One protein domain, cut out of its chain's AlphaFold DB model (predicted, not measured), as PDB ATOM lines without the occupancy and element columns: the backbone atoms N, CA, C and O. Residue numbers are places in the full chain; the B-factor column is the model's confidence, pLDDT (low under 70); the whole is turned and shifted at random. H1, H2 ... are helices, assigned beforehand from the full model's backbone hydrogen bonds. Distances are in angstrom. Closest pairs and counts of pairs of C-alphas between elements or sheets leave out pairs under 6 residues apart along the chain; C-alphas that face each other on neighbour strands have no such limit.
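AT A GLANCE: This is residues 6 to 186 of the 440 residues of the protein "Hypothetical protein" of Pyrodinium bahamense (UniProt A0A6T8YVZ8). A three-helix up-and-down bundle, H6, H10 and H11, each running against the one before it, makes the middle of an elongated body; H1 packs on H6 and H10, and H12 crosses H6 and H11. At one end H5 crosses the last part of H10 and joins it to a small cluster of short helices, H2 to H4; towards the other end lie H7, H9 and H13, with H8 touching no helix. The printed part has 181 residues, with thirteen named helices, H1 to H13 in order, and no named strand: all helix. It is compact, with a radius of gyration of the C-alphas of 17.1 A, and spans 60 by 32 by 23 A.

IN THESE COORDINATES: H1, residues 6 to 16, begins at C-alpha 6 (-22.226, 25.920, -11.078) and is 15.3 A long. H2 is residues 28 to 33, H3 36 to 39, H4 41 to 47, and H5 49 to 60, 16.5 A. H6 is residues 63 to 76, 19.7 A. H7 is residues 82 to 85, H8 95 to 99, and H9 104 to 107. H10, the longest, is residues 109 to 131, 33.2 A, from C-alpha 109 (-19.782, 41.034, 18.463). H11 is residues 137 to 148, 16.2 A; H12 is 159 to 167; H13, 171 to 180, ends at C-alpha 180 (-10.208, 25.908, 23.959).

HOW THE PARTS SIT: H6 is the hub, touching five helices. It touches H10 at a shallow tilt of 20 degrees, opposite ways, closest at the C-alphas of Ala 76 and Ser 115, 5.7 A. It touches H11 at 16 degrees, shallow, the same way, closest at Glu 65 and Thr 138, C-alphas 6.3 A apart. H10 and H11 form a hairpin and only just touch, with 3 pairs of C-alphas within 8 A. H1 touches H6, closest C-alphas Leu 12 and Arg 70, 5.2 A. H12 touches H6 at a steep tilt of 47 degrees, closest C-alphas Val 68 and Leu 163, 5.6 A. H5 touches residues 123 to 131 of H10, closest C-alphas Cys 57 and Ala 130, 4.1 A. H2 touches H5, closest C-alphas Thr 29 and Ser 51, 5.4 A; H3 and H4 only just touch, only at the corner. H7 touches H13, closest C-alphas Ala 83 and Glu 179, 5.6 A; H9 is near H10. Every O i to N i+4 pair is within hydrogen-bond range in H1, H2, H5, H6, H8 and H10 to H13; H4 has 2 of 3, and H3, H7 and H9 are too short for such a pair.

THE WHOLE: The farthest C-alphas, Ser 39 and Gln 186, are 59.9 A apart. The printed part has no cut. The link from H1 to H2 is long. Mean pLDDT of the printed part is 91.2; residues 17 to 22 and 185 to 186 are under 70.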
ATOM      1  N   ALA A   6     -21.271  24.819 -10.959       88.19
ATOM      2  CA  ALA A   6     -22.226  25.920 -11.078       88.19
ATOM      3  C   ALA A   6     -22.922  26.254  -9.746       88.19
ATOM      4  O   ALA A   6     -23.040  27.429  -9.401       88.19
ATOM      5  N   ALA A   7     -23.343  25.240  -8.983       90.88
ATOM      6  CA  ALA A   7     -23.952  25.435  -7.669       90.88
ATOM      7  C   ALA A   7     -22.926  25.979  -6.669       90.88
ATOM      8  O   ALA A   7     -23.228  26.911  -5.919       90.88
ATOM      9  N   ASP A   8     -21.696  25.450  -6.700       93.62
ATOM     10  CA  ASP A   8     -20.630  25.931  -5.829       93.62
ATOM     11  C   ASP A   8     -20.252  27.387  -6.132       93.62
ATOM     12  O   ASP A   8     -20.141  28.200  -5.212       93.62
ATOM     13  N   ALA A   9     -20.129  27.739  -7.413       90.88
ATOM     14  CA  ALA A   9     -19.872  29.103  -7.858       90.88
ATOM     15  C   ALA A   9     -20.988  30.061  -7.421       90.88
ATOM     16  O   ALA A   9     -20.705  31.092  -6.814       90.88
ATOM     17  N   ALA A  10     -22.255  29.713  -7.671       87.62
ATOM     18  CA  ALA A  10     -23.396  30.551  -7.304       87.62
ATOM     19  C   ALA A  10     -23.454  30.817  -5.789       87.62
ATOM     20  O   ALA A  10     -23.641  31.957  -5.357       87.62
ATOM     21  N   ALA A  11     -23.233  29.782  -4.972       90.81
ATOM     22  CA  ALA A  11     -23.176  29.924  -3.521       90.81
ATOM     23  C   ALA A  11     -21.981  30.783  -3.072       90.81
ATOM     24  O   ALA A  11     -22.130  31.629  -2.188       90.81
ATOM     25  N   LEU A  12     -20.807  30.608  -3.689       91.56
ATOM     26  CA  LEU A  12     -19.624  31.408  -3.376       91.56
ATOM     27  C   LEU A  12     -19.845  32.892  -3.692       91.56
ATOM     28  O   LEU A  12     -19.543  33.740  -2.850       91.56
ATOM     29  N   HIS A  13     -20.431  33.204  -4.852       87.38
ATOM     30  CA  HIS A  13     -20.817  34.567  -5.223       87.38
ATOM     31  C   HIS A  13     -21.749  35.197  -4.184       87.38
ATOM     32  O   HIS A  13     -21.519  36.330  -3.771       87.38
ATOM     33  N   ALA A  14     -22.754  34.462  -3.698       84.88
ATOM     34  CA  ALA A  14     -23.674  34.974  -2.682       84.88
ATOM     35  C   ALA A  14     -22.975  35.328  -1.354       84.88
ATOM     36  O   ALA A  14     -23.387  36.264  -0.674       84.88
ATOM     37  N   MET A  15     -21.911  34.613  -0.976       88.44
ATOM     38  CA  MET A  15     -21.203  34.834   0.293       88.44
ATOM     39  C   MET A  15     -20.100  35.891   0.186       88.44
ATOM     40  O   MET A  15     -19.985  36.791   1.025       88.44
ATOM     41  N   LEU A  16     -19.276  35.801  -0.857       84.12
ATOM     42  CA  LEU A  16     -18.161  36.723  -1.055       84.12
ATOM     43  C   LEU A  16     -18.597  38.029  -1.737       84.12
ATOM     44  O   LEU A  16     -17.913  39.030  -1.566       84.12
ATOM     45  N   GLY A  17     -19.764  38.089  -2.380       66.88
ATOM     46  CA  GLY A  17     -20.301  39.291  -3.036       66.88
ATOM     47  C   GLY A  17     -20.883  40.375  -2.110       66.88
ATOM     48  O   GLY A  17     -21.285  41.427  -2.588       66.88
ATOM     49  N   LEU A  18     -20.952  40.157  -0.789       54.44
ATOM     50  CA  LEU A  18     -21.737  41.011   0.128       54.44
ATOM     51  C   LEU A  18     -20.929  41.875   1.124       54.44
ATOM     52  O   LEU A  18     -21.502  42.357   2.098       54.44
ATOM     53  N   GLY A  19     -19.615  42.074   0.953       43.38
ATOM     54  CA  GLY A  19     -18.816  42.739   2.006       43.38
ATOM     55  C   GLY A  19     -17.539  43.476   1.598       43.38
ATOM     56  O   GLY A  19     -16.665  43.634   2.446       43.38
ATOM     57  N   GLY A  20     -17.419  43.897   0.338       50.62
ATOM     58  CA  GLY A  20     -16.413  44.861  -0.143       50.62
ATOM     59  C   GLY A  20     -17.082  46.163  -0.618       50.62
ATOM     60  O   GLY A  20     -18.264  46.336  -0.310       50.62
ATOM     61  N   PRO A  21     -16.399  47.072  -1.359       53.81
ATOM     62  CA  PRO A  21     -17.118  48.071  -2.154       53.81
ATOM     63  C   PRO A  21     -18.196  47.323  -2.941       53.81
ATOM     64  O   PRO A  21     -17.913  46.326  -3.603       53.81
ATOM     65  N   SER A  22     -19.447  47.686  -2.679       64.44
ATOM     66  CA  SER A  22     -20.587  46.907  -3.134       64.44
ATOM     67  C   SER A  22     -20.645  46.950  -4.645       64.44
ATOM     68  O   SER A  22     -20.476  48.015  -5.232       64.44
ATOM     69  N   ASP A  23     -20.974  45.816  -5.251       76.88
ATOM     70  CA  ASP A  23     -21.611  45.850  -6.556       76.88
ATOM     71  C   ASP A  23     -22.789  46.842  -6.490       76.88
ATOM     72  O   ASP A  23     -23.646  46.762  -5.605       76.88
ATOM     73  N   ASP A  24     -22.827  47.796  -7.413       83.56
ATOM     74  CA  ASP A  24     -23.832  48.862  -7.462       83.56
ATOM     75  C   ASP A  24     -25.183  48.358  -8.000       83.56
ATOM     76  O   ASP A  24     -26.170  49.101  -8.044       83.56
ATOM     77  N   ASN A  25     -25.245  47.098  -8.446       84.38
ATOM     78  CA  ASN A  25     -26.429  46.501  -9.039       84.38
ATOM     79  C   ASN A  25     -26.701  45.086  -8.513       84.38
ATOM     80  O   ASN A  25     -25.827  44.224  -8.472       84.38
ATOM     81  N   VAL A  26     -27.968  44.814  -8.201       82.56
ATOM     82  CA  VAL A  26     -28.447  43.496  -7.752       82.56
ATOM     83  C   VAL A  26     -28.235  42.381  -8.784       82.56
ATOM     84  O   VAL A  26     -28.206  41.212  -8.411       82.56
ATOM     85  N   TYR A  27     -28.086  42.724 -10.069       86.31
ATOM     86  CA  TYR A  27     -27.856  41.767 -11.154       86.31
ATOM     87  C   TYR A  27     -26.374  41.481 -11.427       86.31
ATOM     88  O   TYR A  27     -26.080  40.661 -12.291       86.31
ATOM     89  N   CYS A  28     -25.431  42.098 -10.707       86.44
ATOM     90  CA  CYS A  28     -23.999  41.904 -10.957       86.44
ATOM     91  C   CYS A  28     -23.563  40.435 -10.877       86.44
ATOM     92  O   CYS A  28     -22.827  39.969 -11.751       86.44
ATOM     93  N   THR A  29     -24.080  39.679  -9.903       82.38
ATOM     94  CA  THR A  29     -23.820  38.238  -9.788       82.38
ATOM     95  C   THR A  29     -24.281  37.489 -11.037       82.38
ATOM     96  O   THR A  29     -23.509  36.731 -11.624       82.38
ATOM     97  N   ASP A  30     -25.514  37.741 -11.481       83.88
ATOM     98  CA  ASP A  30     -26.102  37.097 -12.658       83.88
ATOM     99  C   ASP A  30     -25.310  37.443 -13.924       83.88
ATOM    100  O   ASP A  30     -24.842  36.555 -14.635       83.88
ATOM    101  N   TRP A  31     -25.052  38.729 -14.150       89.00
ATOM    102  CA  TRP A  31     -24.288  39.227 -15.289       89.00
ATOM    103  C   TRP A  31     -22.865  38.674 -15.338       89.00
ATOM    104  O   TRP A  31     -22.412  38.230 -16.395       89.00
ATOM    105  N   SER A  32     -22.166  38.630 -14.201       85.69
ATOM    106  CA  SER A  32     -20.821  38.052 -14.146       85.69
ATOM    107  C   SER A  32     -20.823  36.572 -14.528       85.69
ATOM    108  O   SER A  32     -20.002  36.157 -15.344       85.69
ATOM    109  N   SER A  33     -21.802  35.798 -14.044       81.88
ATOM    110  CA  SER A  33     -21.938  34.375 -14.376       81.88
ATOM    111  C   SER A  33     -22.281  34.119 -15.850       81.88
ATOM    112  O   SER A  33     -21.916  33.075 -16.388       81.88
ATOM    113  N   HIS A  34     -22.899  35.095 -16.526       87.19
ATOM    114  CA  HIS A  34     -23.223  35.059 -17.954       87.19
ATOM    115  C   HIS A  34     -22.139  35.685 -18.855       87.19
ATOM    116  O   HIS A  34     -22.346  35.831 -20.059       87.19
ATOM    117  N   GLY A  35     -20.966  36.025 -18.310       87.56
ATOM    118  CA  GLY A  35     -19.818  36.497 -19.091       87.56
ATOM    119  C   GLY A  35     -19.811  37.996 -19.404       87.56
ATOM    120  O   GLY A  35     -19.003  38.447 -20.219       87.56
ATOM    121  N   GLU A  36     -20.650  38.802 -18.746       92.56
ATOM    122  CA  GLU A  36     -20.666  40.262 -18.937       92.56
ATOM    123  C   GLU A  36     -19.344  40.920 -18.530       92.56
ATOM    124  O   GLU A  36     -18.973  41.950 -19.085       92.56
ATOM    125  N   CYS A  37     -18.568  40.308 -17.628       90.81
ATOM    126  CA  CYS A  37     -17.236  40.806 -17.266       90.81
ATOM    127  C   CYS A  37     -16.287  40.904 -18.473       90.81
ATOM    128  O   CYS A  37     -15.408  41.762 -18.491       90.81
ATOM    129  N   ALA A  38     -16.480  40.054 -19.489       91.06
ATOM    130  CA  ALA A  38     -15.734  40.099 -20.744       91.06
ATOM    131  C   ALA A  38     -16.480  40.872 -21.846       91.06
ATOM    132  O   ALA A  38     -15.848  41.570 -22.638       91.06
ATOM    133  N   SER A  39     -17.811  40.755 -21.901       94.62
ATOM    134  CA  SER A  39     -18.640  41.357 -22.958       94.62
ATOM    135  C   SER A  39     -18.906  42.853 -22.757       94.62
ATOM    136  O   SER A  39     -19.018  43.596 -23.731       94.62
ATOM    137  N   ASN A  40     -18.970  43.311 -21.505       94.06
ATOM    138  CA  ASN A  40     -19.237  44.694 -21.114       94.06
ATOM    139  C   ASN A  40     -18.307  45.156 -19.967       94.06
ATOM    140  O   ASN A  40     -18.766  45.585 -18.902       94.06
ATOM    141  N   PRO A  41     -16.977  45.105 -20.166       92.06
ATOM    142  CA  PRO A  41     -16.008  45.343 -19.099       92.06
ATOM    143  C   PRO A  41     -16.079  46.769 -18.549       92.06
ATOM    144  O   PRO A  41     -15.851  46.976 -17.366       92.06
ATOM    145  N   ALA A  42     -16.433  47.760 -19.374       91.75
ATOM    146  CA  ALA A  42     -16.502  49.152 -18.937       91.75
ATOM    147  C   ALA A  42     -17.550  49.365 -17.833       91.75
ATOM    148  O   ALA A  42     -17.261  50.040 -16.852       91.75
ATOM    149  N   TYR A  43     -18.741  48.775 -17.983       91.56
ATOM    150  CA  TYR A  43     -19.788  48.848 -16.965       91.56
ATOM    151  C   TYR A  43     -19.503  47.895 -15.806       91.56
ATOM    152  O   TYR A  43     -19.637  48.260 -14.640       91.56
ATOM    153  N   MET A  44     -19.086  46.666 -16.118       90.75
ATOM    154  CA  MET A  44     -18.886  45.647 -15.095       90.75
ATOM    155  C   MET A  44     -17.737  45.996 -14.149       90.75
ATOM    156  O   MET A  44     -17.871  45.796 -12.952       90.75
ATOM    157  N   LEU A  45     -16.646  46.591 -14.632       87.19
ATOM    158  CA  LEU A  45     -15.553  47.032 -13.763       87.19
ATOM    159  C   LEU A  45     -15.918  48.263 -12.925       87.19
ATOM    160  O   LEU A  45     -15.327  48.456 -11.872       87.19
ATOM    161  N   SER A  46     -16.868  49.096 -13.367       87.81
ATOM    162  CA  SER A  46     -17.304  50.258 -12.584       87.81
ATOM    163  C   SER A  46     -18.404  49.938 -11.578       87.81
ATOM    164  O   SER A  46     -18.486  50.606 -10.558       87.81
ATOM    165  N   SER A  47     -19.276  48.977 -11.892       88.00
ATOM    166  CA  SER A  47     -20.517  48.730 -11.144       88.00
ATOM    167  C   SER A  47     -20.628  47.317 -10.575       88.00
ATOM    168  O   SER A  47     -21.496  47.087  -9.744       88.00
ATOM    169  N   CYS A  48     -19.791  46.378 -11.013       89.06
ATOM    170  CA  CYS A  48     -19.845  44.961 -10.648       89.06
ATOM    171  C   CYS A  48     -18.443  44.372 -10.386       89.06
ATOM    172  O   CYS A  48     -18.177  43.207 -10.708       89.06
ATOM    173  N   GLU A  49     -17.516  45.193  -9.883       86.44
ATOM    174  CA  GLU A  49     -16.099  44.842  -9.730       86.44
ATOM    175  C   GLU A  49     -15.921  43.562  -8.901       86.44
ATOM    176  O   GLU A  49     -15.168  42.661  -9.281       86.44
ATOM    177  N   LEU A  50     -16.679  43.443  -7.808       82.25
ATOM    178  CA  LEU A  50     -16.592  42.319  -6.886       82.25
ATOM    179  C   LEU A  50     -17.119  41.035  -7.532       82.25
ATOM    180  O   LEU A  50     -16.459  39.996  -7.464       82.25
ATOM    181  N   SER A  51     -18.269  41.106  -8.208       86.06
ATOM    182  CA  SER A  51     -18.799  39.968  -8.965       86.06
ATOM    183  C   SER A  51     -17.824  39.490 -10.042       86.06
ATOM    184  O   SER A  51     -17.613  38.285 -10.186       86.06
ATOM    185  N   CYS A  52     -17.164  40.400 -10.760       88.56
ATOM    186  CA  CYS A  52     -16.167  40.008 -11.754       88.56
ATOM    187  C   CYS A  52     -14.904  39.398 -11.148       88.56
ATOM    188  O   CYS A  52     -14.384  38.430 -11.704       88.56
ATOM    189  N   ALA A  53     -14.441  39.897 -10.000       87.12
ATOM    190  CA  ALA A  53     -13.311  39.308  -9.287       87.12
ATOM    191  C   ALA A  53     -13.617  37.872  -8.828       87.12
ATOM    192  O   ALA A  53     -12.812  36.964  -9.050       87.12
ATOM    193  N   VAL A  54     -14.807  37.633  -8.260       88.62
ATOM    194  CA  VAL A  54     -15.232  36.280  -7.864       88.62
ATOM    195  C   VAL A  54     -15.377  35.371  -9.088       88.62
ATOM    196  O   VAL A  54     -14.927  34.230  -9.046       88.62
ATOM    197  N   HIS A  55     -15.915  35.865 -10.208       90.19
ATOM    198  CA  HIS A  55     -16.021  35.076 -11.440       90.19
ATOM    199  C   HIS A  55     -14.647  34.664 -11.999       90.19
ATOM    200  O   HIS A  55     -14.447  33.512 -12.397       90.19
ATOM    201  N   ALA A  56     -13.682  35.586 -12.005       91.25
ATOM    202  CA  ALA A  56     -12.315  35.309 -12.438       91.25
ATOM    203  C   ALA A  56     -11.633  34.277 -11.525       91.25
ATOM    204  O   ALA A  56     -11.052  33.310 -12.009       91.25
ATOM    205  N   CYS A  57     -11.799  34.417 -10.210       93.31
ATOM    206  CA  CYS A  57     -11.329  33.467  -9.203       93.31
ATOM    207  C   CYS A  57     -11.919  32.064  -9.394       93.31
ATOM    208  O   CYS A  57     -11.180  31.084  -9.469       93.31
ATOM    209  N   VAL A  58     -13.246  31.963  -9.548       92.75
ATOM    210  CA  VAL A  58     -13.937  30.701  -9.847       92.75
ATOM    211  C   VAL A  58     -13.382  30.080 -11.122       92.75
ATOM    212  O   VAL A  58     -13.257  28.865 -11.187       92.75
ATOM    213  N   SER A  59     -13.035  30.876 -12.131       91.81
ATOM    214  CA  SER A  59     -12.464  30.385 -13.393       91.81
ATOM    215  C   SER A  59     -11.000  29.941 -13.269       91.81
ATOM    216  O   SER A  59     -10.555  29.113 -14.061       91.81
ATOM    217  N   ALA A  60     -10.267  30.455 -12.280       94.25
ATOM    218  CA  ALA A  60      -8.844  30.192 -12.072       94.25
ATOM    219  C   ALA A  60      -8.547  28.907 -11.277       94.25
ATOM    220  O   ALA A  60      -7.428  28.402 -11.333       94.25
ATOM    221  N   ILE A  61      -9.531  28.356 -10.557       95.81
ATOM    222  CA  ILE A  61      -9.344  27.188  -9.679       95.81
ATOM    223  C   ILE A  61     -10.084  25.936 -10.179       95.81
ATOM    224  O   ILE A  61     -11.089  26.010 -10.897       95.81
ATOM    225  N   ALA A  62      -9.589  24.755  -9.805       95.94
ATOM    226  CA  ALA A  62     -10.234  23.480 -10.120       95.94
ATOM    227  C   ALA A  62     -11.499  23.243  -9.266       95.94
ATOM    228  O   ALA A  62     -11.757  23.942  -8.285       95.94
ATOM    229  N   ASP A  63     -12.331  22.275  -9.671       95.69
ATOM    230  CA  ASP A  63     -13.637  22.008  -9.036       95.69
ATOM    231  C   ASP A  63     -13.518  21.693  -7.540       95.69
ATOM    232  O   ASP A  63     -14.353  22.107  -6.735       95.69
ATOM    233  N   ARG A  64     -12.461  20.974  -7.155       96.06
ATOM    234  CA  ARG A  64     -12.241  20.560  -5.770       96.06
ATOM    235  C   ARG A  64     -11.863  21.747  -4.886       96.06
ATOM    236  O   ARG A  64     -12.411  21.907  -3.801       96.06
ATOM    237  N   GLU A  65     -10.960  22.595  -5.359       97.69
ATOM    238  CA  GLU A  65     -10.558  23.839  -4.710       97.69
ATOM    239  C   GLU A  65     -11.746  24.794  -4.582       97.69
ATOM    240  O   GLU A  65     -11.960  25.361  -3.513       97.69
ATOM    241  N   LEU A  66     -12.576  24.909  -5.624       97.38
ATOM    242  CA  LEU A  66     -13.813  25.686  -5.565       97.38
ATOM    243  C   LEU A  66     -14.753  25.163  -4.472       97.38
ATOM    244  O   LEU A  66     -15.281  25.949  -3.681       97.38
ATOM    245  N   ARG A  67     -14.931  23.839  -4.389       97.69
ATOM    246  CA  ARG A  67     -15.757  23.206  -3.358       97.69
ATOM    247  C   ARG A  67     -15.247  23.527  -1.954       97.69
ATOM    248  O   ARG A  67     -16.063  23.870  -1.095       97.69
ATOM    249  N   VAL A  68     -13.930  23.452  -1.735       98.31
ATOM    250  CA  VAL A  68     -13.278  23.801  -0.461       98.31
ATOM    251  C   VAL A  68     -13.463  25.279  -0.137       98.31
ATOM    252  O   VAL A  68     -13.946  25.591   0.948       98.31
ATOM    253  N   LEU A  69     -13.149  26.185  -1.068       98.00
ATOM    254  CA  LEU A  69     -13.302  27.628  -0.879       98.00
ATOM    255  C   LEU A  69     -14.743  27.990  -0.500       98.00
ATOM    256  O   LEU A  69     -14.967  28.752   0.441       98.00
ATOM    257  N   ARG A  70     -15.726  27.396  -1.183       97.19
ATOM    258  CA  ARG A  70     -17.143  27.629  -0.898       97.19
ATOM    259  C   ARG A  70     -17.567  27.072   0.462       97.19
ATOM    260  O   ARG A  70     -18.199  27.801   1.222       97.19
ATOM    261  N   LEU A  71     -17.218  25.828   0.804       97.94
ATOM    262  CA  LEU A  71     -17.531  25.246   2.124       97.94
ATOM    263  C   LEU A  71     -16.868  26.047   3.256       97.94
ATOM    264  O   LEU A  71     -17.476  26.248   4.307       97.94
ATOM    265  N   LEU A  72     -15.628  26.491   3.042       98.38
ATOM    266  CA  LEU A  72     -14.869  27.277   4.005       98.38
ATOM    267  C   LEU A  72     -15.516  28.645   4.220       98.38
ATOM    268  O   LEU A  72     -15.756  29.017   5.366       98.38
ATOM    269  N   ALA A  73     -15.863  29.358   3.145       97.50
ATOM    270  CA  ALA A  73     -16.598  30.619   3.231       97.50
ATOM    271  C   ALA A  73     -17.939  30.440   3.953       97.50
ATOM    272  O   ALA A  73     -18.284  31.236   4.826       97.50
ATOM    273  N   GLU A  74     -18.659  29.360   3.642       96.56
ATOM    274  CA  GLU A  74     -19.934  29.048   4.276       96.56
ATOM    275  C   GLU A  74     -19.791  28.809   5.771       96.56
ATOM    276  O   GLU A  74     -20.578  29.343   6.537       96.56
ATOM    277  N   GLN A  75     -18.822  28.014   6.215       97.62
ATOM    278  CA  GLN A  75     -18.689  27.705   7.636       97.62
ATOM    279  C   GLN A  75     -18.041  28.855   8.413       97.62
ATOM    280  O   GLN A  75     -18.492  29.168   9.514       97.62
ATOM    281  N   ALA A  76     -17.033  29.525   7.846       97.06
ATOM    282  CA  ALA A  76     -16.334  30.631   8.497       97.06
ATOM    283  C   ALA A  76     -17.194  31.903   8.573       97.06
ATOM    284  O   ALA A  76     -17.114  32.638   9.553       97.06
ATOM    285  N   GLY A  77     -18.062  32.142   7.583       94.88
ATOM    286  CA  GLY A  77     -18.978  33.288   7.549       94.88
ATOM    287  C   GLY A  77     -20.116  33.233   8.577       94.88
ATOM    288  O   GLY A  77     -20.816  34.226   8.776       94.88
ATOM    289  N   ARG A  78     -20.300  32.090   9.240       91.38
ATOM    290  CA  ARG A  78     -21.290  31.864  10.305       91.38
ATOM    291  C   ARG A  78     -20.676  31.007  11.406       91.38
ATOM    292  O   ARG A  78     -21.225  29.976  11.784       91.38
ATOM    293  N   ALA A  79     -19.527  31.441  11.909       95.94
ATOM    294  CA  ALA A  79     -18.779  30.734  12.936       95.94
ATOM    295  C   ALA A  79     -18.893  31.419  14.306       95.94
ATOM    296  O   ALA A  79     -18.990  32.641  14.419       95.94
ATOM    297  N   ILE A  80     -18.838  30.617  15.367       97.00
ATOM    298  CA  ILE A  80     -18.688  31.083  16.744       97.00
ATOM    299  C   ILE A  80     -17.206  31.392  16.992       97.00
ATOM    300  O   ILE A  80     -16.314  30.638  16.587       97.00
ATOM    301  N   ASP A  81     -16.931  32.506  17.667       97.25
ATOM    302  CA  ASP A  81     -15.588  32.821  18.149       97.25
ATOM    303  C   ASP A  81     -15.355  32.224  19.544       97.25
ATOM    304  O   ASP A  81     -15.566  32.876  20.573       97.25
ATOM    305  N   TYR A  82     -14.962  30.947  19.579       95.81
ATOM    306  CA  TYR A  82     -14.723  30.220  20.825       95.81
ATOM    307  C   TYR A  82     -13.561  30.801  21.629       95.81
ATOM    308  O   TYR A  82     -13.671  30.864  22.852       95.81
ATOM    309  N   ALA A  83     -12.497  31.282  20.977       94.88
ATOM    310  CA  ALA A  83     -11.398  31.986  21.635       94.88
ATOM    311  C   ALA A  83     -11.887  33.129  22.545       94.88
ATOM    312  O   ALA A  83     -11.419  33.242  23.680       94.88
ATOM    313  N   SER A  84     -12.862  33.918  22.078       95.69
ATOM    314  CA  SER A  84     -13.432  35.047  22.825       95.69
ATOM    315  C   SER A  84     -14.533  34.641  23.809       95.69
ATOM    316  O   SER A  84     -14.595  35.172  24.917       95.69
ATOM    317  N   LEU A  85     -15.429  33.731  23.415       93.50
ATOM    318  CA  LEU A  85     -16.610  33.374  24.214       93.50
ATOM    319  C   LEU A  85     -16.325  32.310  25.283       93.50
ATOM    320  O   LEU A  85     -17.021  32.263  26.297       93.50
ATOM    321  N   GLY A  86     -15.316  31.467  25.062       90.25
ATOM    322  CA  GLY A  86     -15.036  30.279  25.867       90.25
ATOM    323  C   GLY A  86     -16.097  29.186  25.723       90.25
ATOM    324  O   GLY A  86     -17.174  29.402  25.162       90.25
ATOM    325  N   LEU A  87     -15.811  27.995  26.251       85.19
ATOM    326  CA  LEU A  87     -16.773  26.877  26.247       85.19
ATOM    327  C   LEU A  87     -17.820  26.975  27.372       85.19
ATOM    328  O   LEU A  87     -18.829  26.280  27.353       85.19
ATOM    329  N   GLY A  88     -17.603  27.858  28.353       77.31
ATOM    330  CA  GLY A  88     -18.567  28.137  29.425       77.31
ATOM    331  C   GLY A  88     -19.761  28.999  28.991       77.31
ATOM    332  O   GLY A  88     -20.715  29.159  29.755       77.31
ATOM    333  N   TYR A  89     -19.728  29.572  27.784       86.81
ATOM    334  CA  TYR A  89     -20.881  30.260  27.212       86.81
ATOM    335  C   TYR A  89     -21.985  29.247  26.869       86.81
ATOM    336  O   TYR A  89     -21.720  28.095  26.530       86.81
ATOM    337  N   ARG A  90     -23.253  29.668  26.934       89.38
ATOM    338  CA  ARG A  90     -24.367  28.819  26.494       89.38
ATOM    339  C   ARG A  90     -24.298  28.686  24.977       89.38
ATOM    340  O   ARG A  90     -24.672  29.621  24.287       89.38
ATOM    341  N   HIS A  91     -23.829  27.563  24.463       91.81
ATOM    342  CA  HIS A  91     -23.733  27.302  23.024       91.81
ATOM    343  C   HIS A  91     -24.913  26.461  22.506       91.81
ATOM    344  O   HIS A  91     -25.716  25.984  23.315       91.81
ATOM    345  N   PRO A  92     -25.077  26.285  21.176       91.38
ATOM    346  CA  PRO A  92     -26.171  25.477  20.647       91.38
ATOM    347  C   PRO A  92     -26.092  24.019  21.123       91.38
ATOM    348  O   PRO A  92     -25.022  23.406  21.087       91.38
ATOM    349  N   GLY A  93     -27.229  23.450  21.530       88.19
ATOM    350  CA  GLY A  93     -27.322  22.046  21.944       88.19
ATOM    351  C   GLY A  93     -27.449  21.077  20.766       88.19
ATOM    352  O   GLY A  93     -26.962  19.954  20.824       88.19
ATOM    353  N   GLU A  94     -28.045  21.532  19.666       87.56
ATOM    354  CA  GLU A  94     -28.422  20.693  18.528       87.56
ATOM    355  C   GLU A  94     -27.648  21.074  17.261       87.56
ATOM    356  O   GLU A  94     -27.359  22.250  17.014       87.56
ATOM    357  N   ARG A  95     -27.374  20.088  16.398       88.62
ATOM    358  CA  ARG A  95     -26.635  20.290  15.139       88.62
ATOM    359  C   ARG A  95     -27.335  21.259  14.180       88.62
ATOM    360  O   ARG A  95     -26.674  22.108  13.590       88.62
ATOM    361  N   LEU A  96     -28.662  21.189  14.034       89.44
ATOM    362  CA  LEU A  96     -29.372  22.109  13.129       89.44
ATOM    363  C   LEU A  96     -29.249  23.573  13.552       89.44
ATOM    364  O   LEU A  96     -29.180  24.449  12.697       89.44
ATOM    365  N   THR A  97     -29.153  23.845  14.851       90.88
ATOM    366  CA  THR A  97     -28.990  25.209  15.358       90.88
ATOM    367  C   THR A  97     -27.651  25.823  14.911       90.88
ATOM    368  O   THR A  97     -27.581  27.033  14.685       90.88
ATOM    369  N   TYR A  98     -26.609  25.001  14.707       91.94
ATOM    370  CA  TYR A  98     -25.371  25.424  14.037       91.94
ATOM    371  C   TYR A  98     -25.588  25.700  12.558       91.94
ATOM    372  O   TYR A  98     -25.146  26.730  12.047       91.94
ATOM    373  N   ARG A  99     -26.292  24.794  11.871       90.69
ATOM    374  CA  ARG A  99     -26.567  24.942  10.440       90.69
ATOM    375  C   ARG A  99     -27.332  26.226  10.125       90.69
ATOM    376  O   ARG A  99     -27.014  26.893   9.150       90.69
ATOM    377  N   GLU A 100     -28.281  26.587  10.975       92.38
ATOM    378  CA  GLU A 100     -29.118  27.782  10.837       92.38
ATOM    379  C   GLU A 100     -28.467  29.052  11.412       92.38
ATOM    380  O   GLU A 100     -29.007  30.143  11.236       92.38
ATOM    381  N   ALA A 101     -27.349  28.928  12.142       93.75
ATOM    382  CA  ALA A 101     -26.719  30.020  12.896       93.75
ATOM    383  C   ALA A 101     -27.719  30.807  13.778       93.75
ATOM    384  O   ALA A 101     -27.625  32.025  13.963       93.75
ATOM    385  N   ALA A 102     -28.724  30.110  14.321       89.81
ATOM    386  CA  ALA A 102     -29.868  30.731  14.989       89.81
ATOM    387  C   ALA A 102     -29.581  31.133  16.449       89.81
ATOM    388  O   ALA A 102     -30.303  31.947  17.030       89.81
ATOM    389  N   HIS A 103     -28.528  30.577  17.051       94.56
ATOM    390  CA  HIS A 103     -28.189  30.796  18.455       94.56
ATOM    391  C   HIS A 103     -27.497  32.161  18.696       94.56
ATOM    392  O   HIS A 103     -26.681  32.587  17.875       94.56
ATOM    393  N   PRO A 104     -27.731  32.843  19.839       96.06
ATOM    394  CA  PRO A 104     -27.075  34.113  20.175       96.06
ATOM    395  C   PRO A 104     -25.541  34.135  20.087       96.06
ATOM    396  O   PRO A 104     -24.983  35.195  19.815       96.06
ATOM    397  N   SER A 105     -24.858  33.001  20.274       95.56
ATOM    398  CA  SER A 105     -23.390  32.887  20.165       95.56
ATOM    399  C   SER A 105     -22.852  33.291  18.787       95.56
ATOM    400  O   SER A 105     -21.775  33.877  18.709       95.56
ATOM    401  N   PHE A 106     -23.612  33.062  17.710       96.56
ATOM    402  CA  PHE A 106     -23.244  33.488  16.352       96.56
ATOM    403  C   PHE A 106     -23.360  35.005  16.153       96.56
ATOM    404  O   PHE A 106     -22.692  35.574  15.297       96.56
ATOM    405  N   ARG A 107     -24.202  35.676  16.949       95.38
ATOM    406  CA  ARG A 107     -24.496  37.117  16.834       95.38
ATOM    407  C   ARG A 107     -23.718  37.972  17.832       95.38
ATOM    408  O   ARG A 107     -23.904  39.185  17.873       95.38
ATOM    409  N   GLN A 108     -22.871  37.351  18.650       97.19
ATOM    410  CA  GLN A 108     -21.962  38.074  19.533       97.19
ATOM    411  C   GLN A 108     -20.979  38.901  18.707       97.19
ATOM    412  O   GLN A 108     -20.524  38.454  17.656       97.19
ATOM    413  N   GLY A 109     -20.632  40.093  19.200       97.38
ATOM    414  CA  GLY A 109     -19.782  41.034  18.463       97.38
ATOM    415  C   GLY A 109     -18.468  40.410  17.988       97.38
ATOM    416  O   GLY A 109     -18.105  40.588  16.832       97.38
ATOM    417  N   ALA A 110     -17.820  39.607  18.838       97.56
ATOM    418  CA  ALA A 110     -16.592  38.888  18.496       97.56
ATOM    419  C   ALA A 110     -16.798  37.862  17.360       97.56
ATOM    420  O   ALA A 110     -16.067  37.884  16.374       97.56
ATOM    421  N   SER A 111     -17.847  37.030  17.435       97.88
ATOM    422  CA  SER A 111     -18.202  36.063  16.381       97.88
ATOM    423  C   SER A 111     -18.498  36.741  15.041       97.88
ATOM    424  O   SER A 111     -18.024  36.288  13.997       97.88
ATOM    425  N   VAL A 112     -19.239  37.856  15.062       97.06
ATOM    426  CA  VAL A 112     -19.566  38.635  13.858       97.06
ATOM    427  C   VAL A 112     -18.306  39.250  13.251       97.06
ATOM    428  O   VAL A 112     -18.074  39.100  12.053       97.06
ATOM    429  N   GLN A 113     -17.472  39.900  14.068       97.44
ATOM    430  CA  GLN A 113     -16.217  40.509  13.617       97.44
ATOM    431  C   GLN A 113     -15.277  39.470  13.008       97.44
ATOM    432  O   GLN A 113     -14.730  39.692  11.930       97.44
ATOM    433  N   ARG A 114     -15.130  38.314  13.664       97.44
ATOM    434  CA  ARG A 114     -14.296  37.227  13.158       97.44
ATOM    435  C   ARG A 114     -14.829  36.676  11.840       97.44
ATOM    436  O   ARG A 114     -14.067  36.594  10.889       97.44
ATOM    437  N   SER A 115     -16.129  36.397  11.749       96.44
ATOM    438  CA  SER A 115     -16.748  35.913  10.506       96.44
ATOM    439  C   SER A 115     -16.554  36.904   9.346       96.44
ATOM    440  O   SER A 115     -16.242  36.504   8.226       96.44
ATOM    441  N   GLN A 116     -16.672  38.212   9.607       95.31
ATOM    442  CA  GLN A 116     -16.398  39.255   8.612       95.31
ATOM    443  C   GLN A 116     -14.927  39.275   8.174       95.31
ATOM    444  O   GLN A 116     -14.657  39.367   6.976       95.31
ATOM    445  N   ALA A 117     -13.988  39.159   9.116       96.06
ATOM    446  CA  ALA A 117     -12.555  39.102   8.829       96.06
ATOM    447  C   ALA A 117     -12.169  37.845   8.030       96.06
ATOM    448  O   ALA A 117     -11.387  37.932   7.081       96.06
ATOM    449  N   SER A 118     -12.762  36.695   8.357       96.50
ATOM    450  CA  SER A 118     -12.588  35.446   7.615       96.50
ATOM    451  C   SER A 118     -13.079  35.586   6.175       96.50
ATOM    452  O   SER A 118     -12.339  35.293   5.239       96.50
ATOM    453  N   LEU A 119     -14.287  36.123   5.964       95.19
ATOM    454  CA  LEU A 119     -14.809  36.365   4.613       95.19
ATOM    455  C   LEU A 119     -13.967  37.386   3.834       95.19
ATOM    456  O   LEU A 119     -13.764  37.207   2.638       95.19
ATOM    457  N   ALA A 120     -13.454  38.432   4.486       93.25
ATOM    458  CA  ALA A 120     -12.544  39.386   3.852       93.25
ATOM    459  C   ALA A 120     -11.229  38.719   3.412       93.25
ATOM    460  O   ALA A 120     -10.797  38.917   2.280       93.25
ATOM    461  N   SER A 121     -10.651  37.862   4.257       95.25
ATOM    462  CA  SER A 121      -9.428  37.112   3.932       95.25
ATOM    463  C   SER A 121      -9.649  36.139   2.769       95.25
ATOM    464  O   SER A 121      -8.792  35.994   1.901       95.25
ATOM    465  N   LEU A 122     -10.817  35.492   2.705       95.94
ATOM    466  CA  LEU A 122     -11.172  34.613   1.588       95.94
ATOM    467  C   LEU A 122     -11.429  35.387   0.289       95.94
ATOM    468  O   LEU A 122     -11.113  34.872  -0.779       95.94
ATOM    469  N   ARG A 123     -11.953  36.620   0.353       93.00
ATOM    470  CA  ARG A 123     -12.051  37.509  -0.821       93.00
ATOM    471  C   ARG A 123     -10.676  37.874  -1.361       93.00
ATOM    472  O   ARG A 123     -10.480  37.820  -2.569       93.00
ATOM    473  N   GLU A 124      -9.741  38.220  -0.479       93.44
ATOM    474  CA  GLU A 124      -8.364  38.526  -0.868       93.44
ATOM    475  C   GLU A 124      -7.702  37.317  -1.533       93.44
ATOM    476  O   GLU A 124      -7.163  37.440  -2.630       93.44
ATOM    477  N   LEU A 125      -7.839  36.131  -0.936       95.19
ATOM    478  CA  LEU A 125      -7.325  34.897  -1.524       95.19
ATOM    479  C   LEU A 125      -7.953  34.608  -2.900       95.19
ATOM    480  O   LEU A 125      -7.270  34.204  -3.835       95.19
ATOM    481  N   CYS A 126      -9.252  34.873  -3.051       93.81
ATOM    482  CA  CYS A 126      -9.953  34.727  -4.322       93.81
ATOM    483  C   CYS A 126      -9.398  35.688  -5.390       93.81
ATOM    484  O   CYS A 126      -9.155  35.280  -6.524       93.81
ATOM    485  N   ALA A 127      -9.120  36.944  -5.025       91.69
ATOM    486  CA  ALA A 127      -8.475  37.905  -5.920       91.69
ATOM    487  C   ALA A 127      -7.062  37.452  -6.335       91.69
ATOM    488  O   ALA A 127      -6.726  37.537  -7.514       91.69
ATOM    489  N   GLN A 128      -6.285  36.890  -5.403       94.75
ATOM    490  CA  GLN A 128      -4.944  36.354  -5.677       94.75
ATOM    491  C   GLN A 128      -4.962  35.142  -6.622       94.75
ATOM    492  O   GLN A 128      -4.053  34.959  -7.431       94.75
ATOM    493  N   PHE A 129      -6.003  34.308  -6.553       95.50
ATOM    494  CA  PHE A 129      -6.207  33.243  -7.540       95.50
ATOM    495  C   PHE A 129      -6.573  33.813  -8.912       95.50
ATOM    496  O   PHE A 129      -6.089  33.326  -9.930       95.50
ATOM    497  N   ALA A 130      -7.418  34.846  -8.948       91.62
ATOM    498  CA  ALA A 130      -7.871  35.475 -10.184       91.62
ATOM    499  C   ALA A 130      -6.738  36.169 -10.959       91.62
ATOM    500  O   ALA A 130      -6.701  36.085 -12.186       91.62
ATOM    501  N   ASP A 131      -5.830  36.857 -10.262       92.12
ATOM    502  CA  ASP A 131      -4.696  37.565 -10.873       92.12
ATOM    503  C   ASP A 131      -3.426  36.701 -11.011       92.12
ATOM    504  O   ASP A 131      -2.457  37.112 -11.656       92.12
ATOM    505  N   GLY A 132      -3.447  35.486 -10.452       91.81
ATOM    506  CA  GLY A 132      -2.357  34.517 -10.507       91.81
ATOM    507  C   GLY A 132      -1.194  34.809  -9.555       91.81
ATOM    508  O   GLY A 132      -0.138  34.188  -9.694       91.81
ATOM    509  N   THR A 133      -1.347  35.738  -8.605       94.25
ATOM    510  CA  THR A 133      -0.328  36.014  -7.578       94.25
ATOM    511  C   THR A 133      -0.203  34.889  -6.550       94.25
ATOM    512  O   THR A 133       0.888  34.688  -6.016       94.25
ATOM    513  N   GLU A 134      -1.262  34.102  -6.331       94.31
ATOM    514  CA  GLU A 134      -1.196  32.814  -5.632       94.31
ATOM    515  C   GLU A 134      -1.482  31.676  -6.621       94.31
ATOM    516  O   GLU A 134      -2.609  31.475  -7.072       94.31
ATOM    517  N   ALA A 135      -0.434  30.927  -6.967       89.88
ATOM    518  CA  ALA A 135      -0.508  29.839  -7.939       89.88
ATOM    519  C   ALA A 135      -0.879  28.484  -7.308       89.88
ATOM    520  O   ALA A 135      -1.271  27.565  -8.027       89.88
ATOM    521  N   ASP A 136      -0.752  28.337  -5.983       96.44
ATOM    522  CA  ASP A 136      -1.011  27.086  -5.266       96.44
ATOM    523  C   ASP A 136      -2.297  27.180  -4.436       96.44
ATOM    524  O   ASP A 136      -2.291  27.287  -3.205       96.44
ATOM    525  N   ALA A 137      -3.435  27.123  -5.135       96.56
ATOM    526  CA  ALA A 137      -4.753  27.152  -4.507       96.56
ATOM    527  C   ALA A 137      -4.973  25.987  -3.531       96.56
ATOM    528  O   ALA A 137      -5.613  26.168  -2.494       96.56
ATOM    529  N   THR A 138      -4.401  24.813  -3.821       97.44
ATOM    530  CA  THR A 138      -4.465  23.636  -2.945       97.44
ATOM    531  C   THR A 138      -3.887  23.954  -1.564       97.44
ATOM    532  O   THR A 138      -4.586  23.812  -0.555       97.44
ATOM    533  N   ARG A 139      -2.633  24.418  -1.502       96.50
ATOM    534  CA  ARG A 139      -1.968  24.755  -0.238       96.50
ATOM    535  C   ARG A 139      -2.637  25.942   0.442       96.50
ATOM    536  O   ARG A 139      -2.907  25.884   1.638       96.50
ATOM    537  N   ALA A 140      -2.940  27.003  -0.306       97.38
ATOM    538  CA  ALA A 140      -3.467  28.230   0.278       97.38
ATOM    539  C   ALA A 140      -4.845  28.033   0.938       97.38
ATOM    540  O   ALA A 140      -5.101  28.588   2.011       97.38
ATOM    541  N   LEU A 141      -5.713  27.201   0.347       98.19
ATOM    542  CA  LEU A 141      -7.008  26.844   0.932       98.19
ATOM    543  C   LEU A 141      -6.872  25.936   2.155       98.19
ATOM    544  O   LEU A 141      -7.584  26.137   3.142       98.19
ATOM    545  N   ALA A 142      -5.952  24.968   2.123       97.81
ATOM    546  CA  ALA A 142      -5.671  24.132   3.285       97.81
ATOM    547  C   ALA A 142      -5.149  24.973   4.460       97.81
ATOM    548  O   ALA A 142      -5.683  24.888   5.567       97.81
ATOM    549  N   ASP A 143      -4.189  25.864   4.202       97.00
ATOM    550  CA  ASP A 143      -3.647  26.789   5.198       97.00
ATOM    551  C   ASP A 143      -4.735  27.743   5.735       97.00
ATOM    552  O   ASP A 143      -4.755  28.067   6.925       97.00
ATOM    553  N   ALA A 144      -5.668  28.189   4.884       97.62
ATOM    554  CA  ALA A 144      -6.806  29.003   5.308       97.62
ATOM    555  C   ALA A 144      -7.728  28.241   6.271       97.62
ATOM    556  O   ALA A 144      -8.068  28.774   7.327       97.62
ATOM    557  N   PHE A 145      -8.075  26.986   5.969       98.56
ATOM    558  CA  PHE A 145      -8.862  26.153   6.882       98.56
ATOM    559  C   PHE A 145      -8.140  25.920   8.216       98.56
ATOM    560  O   PHE A 145      -8.750  26.093   9.269       98.56
ATOM    561  N   VAL A 146      -6.841  25.600   8.185       98.25
ATOM    562  CA  VAL A 146      -6.005  25.402   9.385       98.25
ATOM    563  C   VAL A 146      -6.025  26.632  10.299       98.25
ATOM    564  O   VAL A 146      -6.201  26.499  11.515       98.25
ATOM    565  N   ARG A 147      -5.903  27.837   9.721       97.06
ATOM    566  CA  ARG A 147      -6.045  29.099  10.465       97.06
ATOM    567  C   ARG A 147      -7.448  29.261  11.044       97.06
ATOM    568  O   ARG A 147      -7.586  29.620  12.212       97.06
ATOM    569  N   GLU A 148      -8.486  28.968  10.262       97.81
ATOM    570  CA  GLU A 148      -9.877  29.102  10.704       97.81
ATOM    571  C   GLU A 148     -10.244  28.154  11.850       97.81
ATOM    572  O   GLU A 148     -11.063  28.516  12.693       97.81
ATOM    573  N   ILE A 149      -9.637  26.971  11.934       98.00
ATOM    574  CA  ILE A 149      -9.842  26.055  13.064       98.00
ATOM    575  C   ILE A 149      -8.880  26.305  14.230       98.00
ATOM    576  O   ILE A 149      -8.910  25.541  15.185       98.00
ATOM    577  N   GLY A 150      -8.006  27.316  14.166       96.81
ATOM    578  CA  GLY A 150      -7.096  27.671  15.260       96.81
ATOM    579  C   GLY A 150      -5.997  26.640  15.560       96.81
ATOM    580  O   GLY A 150      -5.495  26.612  16.679       96.81
ATOM    581  N   ALA A 151      -5.607  25.788  14.603       93.69
ATOM    582  CA  ALA A 151      -4.710  24.641  14.839       93.69
ATOM    583  C   ALA A 151      -3.197  24.964  14.922       93.69
ATOM    584  O   ALA A 151      -2.382  24.039  14.986       93.69
ATOM    585  N   GLY A 152      -2.823  26.247  14.947       84.75
ATOM    586  CA  GLY A 152      -1.429  26.711  14.914       84.75
ATOM    587  C   GLY A 152      -0.887  26.896  13.493       84.75
ATOM    588  O   GLY A 152      -1.357  26.276  12.544       84.75
ATOM    589  N   SER A 153       0.088  27.796  13.332       80.06
ATOM    590  CA  SER A 153       0.672  28.154  12.026       80.06
ATOM    591  C   SER A 153       1.683  27.136  11.488       80.06
ATOM    592  O   SER A 153       2.094  27.235  10.340       80.06
ATOM    593  N   ASP A 154       2.128  26.210  12.332       88.06
ATOM    594  CA  ASP A 154       3.042  25.106  12.026       88.06
ATOM    595  C   ASP A 154       2.313  23.850  11.520       88.06
ATOM    596  O   ASP A 154       2.946  22.887  11.082       88.06
ATOM    597  N   ARG A 155       0.979  23.849  11.585       93.31
ATOM    598  CA  ARG A 155       0.140  22.755  11.109       93.31
ATOM    599  C   ARG A 155      -0.107  22.888   9.611       93.31
ATOM    600  O   ARG A 155      -0.372  23.975   9.110       93.31
ATOM    601  N   HIS A 156      -0.124  21.751   8.928       93.25
ATOM    602  CA  HIS A 156      -0.528  21.650   7.531       93.25
ATOM    603  C   HIS A 156      -1.586  20.560   7.374       93.25
ATOM    604  O   HIS A 156      -1.753  19.717   8.256       93.25
ATOM    605  N   GLY A 157      -2.317  20.613   6.266       94.88
ATOM    606  CA  GLY A 157      -3.304  19.610   5.895       94.88
ATOM    607  C   GLY A 157      -3.313  19.380   4.395       94.88
ATOM    608  O   GLY A 157      -2.867  20.220   3.614       94.88
ATOM    609  N   THR A 158      -3.838  18.232   3.991       97.19
ATOM    610  CA  THR A 158      -4.077  17.915   2.581       97.19
ATOM    611  C   THR A 158      -5.404  18.517   2.122       97.19
ATOM    612  O   THR A 158      -6.338  18.647   2.914       97.19
ATOM    613  N   LEU A 159      -5.539  18.834   0.829       96.94
ATOM    614  CA  LEU A 159      -6.819  19.313   0.290       96.94
ATOM    615  C   LEU A 159      -7.946  18.288   0.496       96.94
ATOM    616  O   LEU A 159      -9.081  18.673   0.752       96.94
ATOM    617  N   GLU A 160      -7.641  16.991   0.409       96.62
ATOM    618  CA  GLU A 160      -8.622  15.911   0.584       96.62
ATOM    619  C   GLU A 160      -9.096  15.778   2.036       96.62
ATOM    620  O   GLU A 160     -10.301  15.662   2.276       96.62
ATOM    621  N   GLY A 161      -8.181  15.853   3.007       97.62
ATOM    622  CA  GLY A 161      -8.539  15.858   4.427       97.62
ATOM    623  C   GLY A 161      -9.334  17.106   4.813       97.62
ATOM    624  O   GLY A 161     -10.371  17.001   5.466       97.62
ATOM    625  N   VAL A 162      -8.923  18.279   4.322       98.25
ATOM    626  CA  VAL A 162      -9.650  19.546   4.513       98.25
ATOM    627  C   VAL A 162     -11.042  19.495   3.886       98.25
ATOM    628  O   VAL A 162     -12.012  19.875   4.540       98.25
ATOM    629  N   LEU A 163     -11.170  18.996   2.654       98.00
ATOM    630  CA  LEU A 163     -12.467  18.830   2.003       98.00
ATOM    631  C   LEU A 163     -13.366  17.881   2.802       98.00
ATOM    632  O   LEU A 163     -14.501  18.243   3.092       98.00
ATOM    633  N   SER A 164     -12.845  16.727   3.224       97.44
ATOM    634  CA  SER A 164     -13.595  15.757   4.033       97.44
ATOM    635  C   SER A 164     -14.073  16.368   5.353       97.44
ATOM    636  O   SER A 164     -15.223  16.182   5.753       97.44
ATOM    637  N   ALA A 165     -13.210  17.136   6.023       98.06
ATOM    638  CA  ALA A 165     -13.550  17.836   7.257       98.06
ATOM    639  C   ALA A 165     -14.647  18.882   7.027       98.06
ATOM    640  O   ALA A 165     -15.595  18.978   7.803       98.06
ATOM    641  N   LEU A 166     -14.544  19.649   5.945       98.00
ATOM    642  CA  LEU A 166     -15.528  20.650   5.570       98.00
ATOM    643  C   LEU A 166     -16.874  20.018   5.170       98.00
ATOM    644  O   LEU A 166     -17.914  20.512   5.600       98.00
ATOM    645  N   GLU A 167     -16.892  18.911   4.432       95.94
ATOM    646  CA  GLU A 167     -18.121  18.172   4.095       95.94
ATOM    647  C   GLU A 167     -18.796  17.565   5.332       95.94
ATOM    648  O   GLU A 167     -20.023  17.555   5.430       95.94
ATOM    649  N   ALA A 168     -18.004  17.163   6.329       95.81
ATOM    650  CA  ALA A 168     -18.489  16.745   7.642       95.81
ATOM    651  C   ALA A 168     -18.816  17.920   8.599       95.81
ATOM    652  O   ALA A 168     -19.197  17.692   9.749       95.81
ATOM    653  N   GLU A 169     -18.723  19.172   8.132       96.19
ATOM    654  CA  GLU A 169     -18.994  20.410   8.885       96.19
ATOM    655  C   GLU A 169     -18.087  20.616  10.112       96.19
ATOM    656  O   GLU A 169     -18.502  21.144  11.143       96.19
ATOM    657  N   LEU A 170     -16.828  20.189  10.034       97.50
ATOM    658  CA  LEU A 170     -15.931  20.137  11.188       97.50
ATOM    659  C   LEU A 170     -15.231  21.451  11.544       97.50
ATOM    660  O   LEU A 170     -14.459  21.458  12.503       97.50
ATOM    661  N   LEU A 171     -15.507  22.571  10.863       98.00
ATOM    662  CA  LEU A 171     -14.874  23.849  11.214       98.00
ATOM    663  C   LEU A 171     -15.151  24.216  12.680       98.00
ATOM    664  O   LEU A 171     -14.225  24.551  13.416       98.00
ATOM    665  N   MET A 172     -16.403  24.095  13.134       96.25
ATOM    666  CA  MET A 172     -16.773  24.420  14.516       96.25
ATOM    667  C   MET A 172     -16.266  23.415  15.557       96.25
ATOM    668  O   MET A 172     -15.637  23.866  16.518       96.25
ATOM    669  N   PRO A 173     -16.453  22.093  15.374       96.19
ATOM    670  CA  PRO A 173     -15.859  21.098  16.259       96.19
ATOM    671  C   PRO A 173     -14.347  21.253  16.445       96.19
ATOM    672  O   PRO A 173     -13.865  21.285  17.577       96.19
ATOM    673  N   LEU A 174     -13.595  21.398  15.350       97.62
ATOM    674  CA  LEU A 174     -12.138  21.519  15.416       97.62
ATOM    675  C   LEU A 174     -11.709  22.854  16.025       97.62
ATOM    676  O   LEU A 174     -10.797  22.868  16.848       97.62
ATOM    677  N   ARG A 175     -12.386  23.964  15.693       97.12
ATOM    678  CA  ARG A 175     -12.106  25.270  16.309       97.12
ATOM    679  C   ARG A 175     -12.267  25.229  17.823       97.12
ATOM    680  O   ARG A 175     -11.379  25.693  18.534       97.12
ATOM    681  N   ALA A 176     -13.377  24.677  18.316       95.12
ATOM    682  CA  ALA A 176     -13.627  24.574  19.751       95.12
ATOM    683  C   ALA A 176     -12.495  23.816  20.458       95.12
ATOM    684  O   ALA A 176     -11.968  24.292  21.462       95.12
ATOM    685  N   PHE A 177     -12.070  22.680  19.900       94.50
ATOM    686  CA  PHE A 177     -10.984  21.897  20.475       94.50
ATOM    687  C   PHE A 177      -9.631  22.595  20.413       94.50
ATOM    688  O   PHE A 177      -8.966  22.688  21.441       94.50
ATOM    689  N   ASN A 178      -9.216  23.104  19.255       95.50
ATOM    690  CA  ASN A 178      -7.883  23.687  19.117       95.50
ATOM    691  C   ASN A 178      -7.737  24.989  19.918       95.50
ATOM    692  O   ASN A 178      -6.705  25.212  20.544       95.50
ATOM    693  N   GLU A 179      -8.768  25.838  19.947       94.56
ATOM    694  CA  GLU A 179      -8.695  27.124  20.652       94.56
ATOM    695  C   GLU A 179      -8.904  26.985  22.155       94.56
ATOM    696  O   GLU A 179      -8.353  27.770  22.925       94.56
ATOM    697  N   ARG A 180      -9.732  26.020  22.576       91.81
ATOM    698  CA  ARG A 180     -10.208  25.908  23.959       91.81
ATOM    699  C   ARG A 180      -9.905  24.554  24.588       91.81
ATOM    700  O   ARG A 180     -10.593  24.151  25.522       91.81
ATOM    701  N   VAL A 181      -8.832  23.884  24.164       87.75
ATOM    702  CA  VAL A 181      -8.359  22.650  24.816       87.75
ATOM    703  C   VAL A 181      -8.155  22.832  26.324       87.75
ATOM    704  O   VAL A 181      -8.469  21.941  27.105       87.75
ATOM    705  N   SER A 182      -7.730  24.023  26.761       82.69
ATOM    706  CA  SER A 182      -7.604  24.362  28.181       82.69
ATOM    707  C   SER A 182      -8.941  24.388  28.926       82.69
ATOM    708  O   SER A 182      -8.975  24.096  30.118       82.69
ATOM    709  N   ASP A 183     -10.043  24.733  28.255       82.62
ATOM    710  CA  ASP A 183     -11.377  24.742  28.867       82.62
ATOM    711  C   ASP A 183     -11.899  23.322  29.094       82.62
ATOM    712  O   ASP A 183     -12.653  23.101  30.038       82.62
ATOM    713  N   LEU A 184     -11.451  22.344  28.294       76.50
ATOM    714  CA  LEU A 184     -11.760  20.924  28.517       76.50
ATOM    715  C   LEU A 184     -11.222  20.422  29.868       76.50
ATOM    716  O   LEU A 184     -11.717  19.439  30.412       76.50
ATOM    717  N   LEU A 185     -10.214  21.108  30.411       69.19
ATOM    718  CA  LEU A 185      -9.555  20.792  31.675       69.19
ATOM    719  C   LEU A 185     -10.136  21.576  32.861       69.19
ATOM    720  O   LEU A 185      -9.770  21.315  34.008       69.19
ATOM    721  N   GLN A 186     -11.016  22.553  32.614       65.69
ATOM    722  CA  GLN A 186     -11.595  23.357  33.688       65.69
ATOM    723  C   GLN A 186     -12.620  22.546  34.498       65.69
ATOM    724  O   GLN A 186     -13.317  21.694  33.935       65.69
TER     725      GLN A 186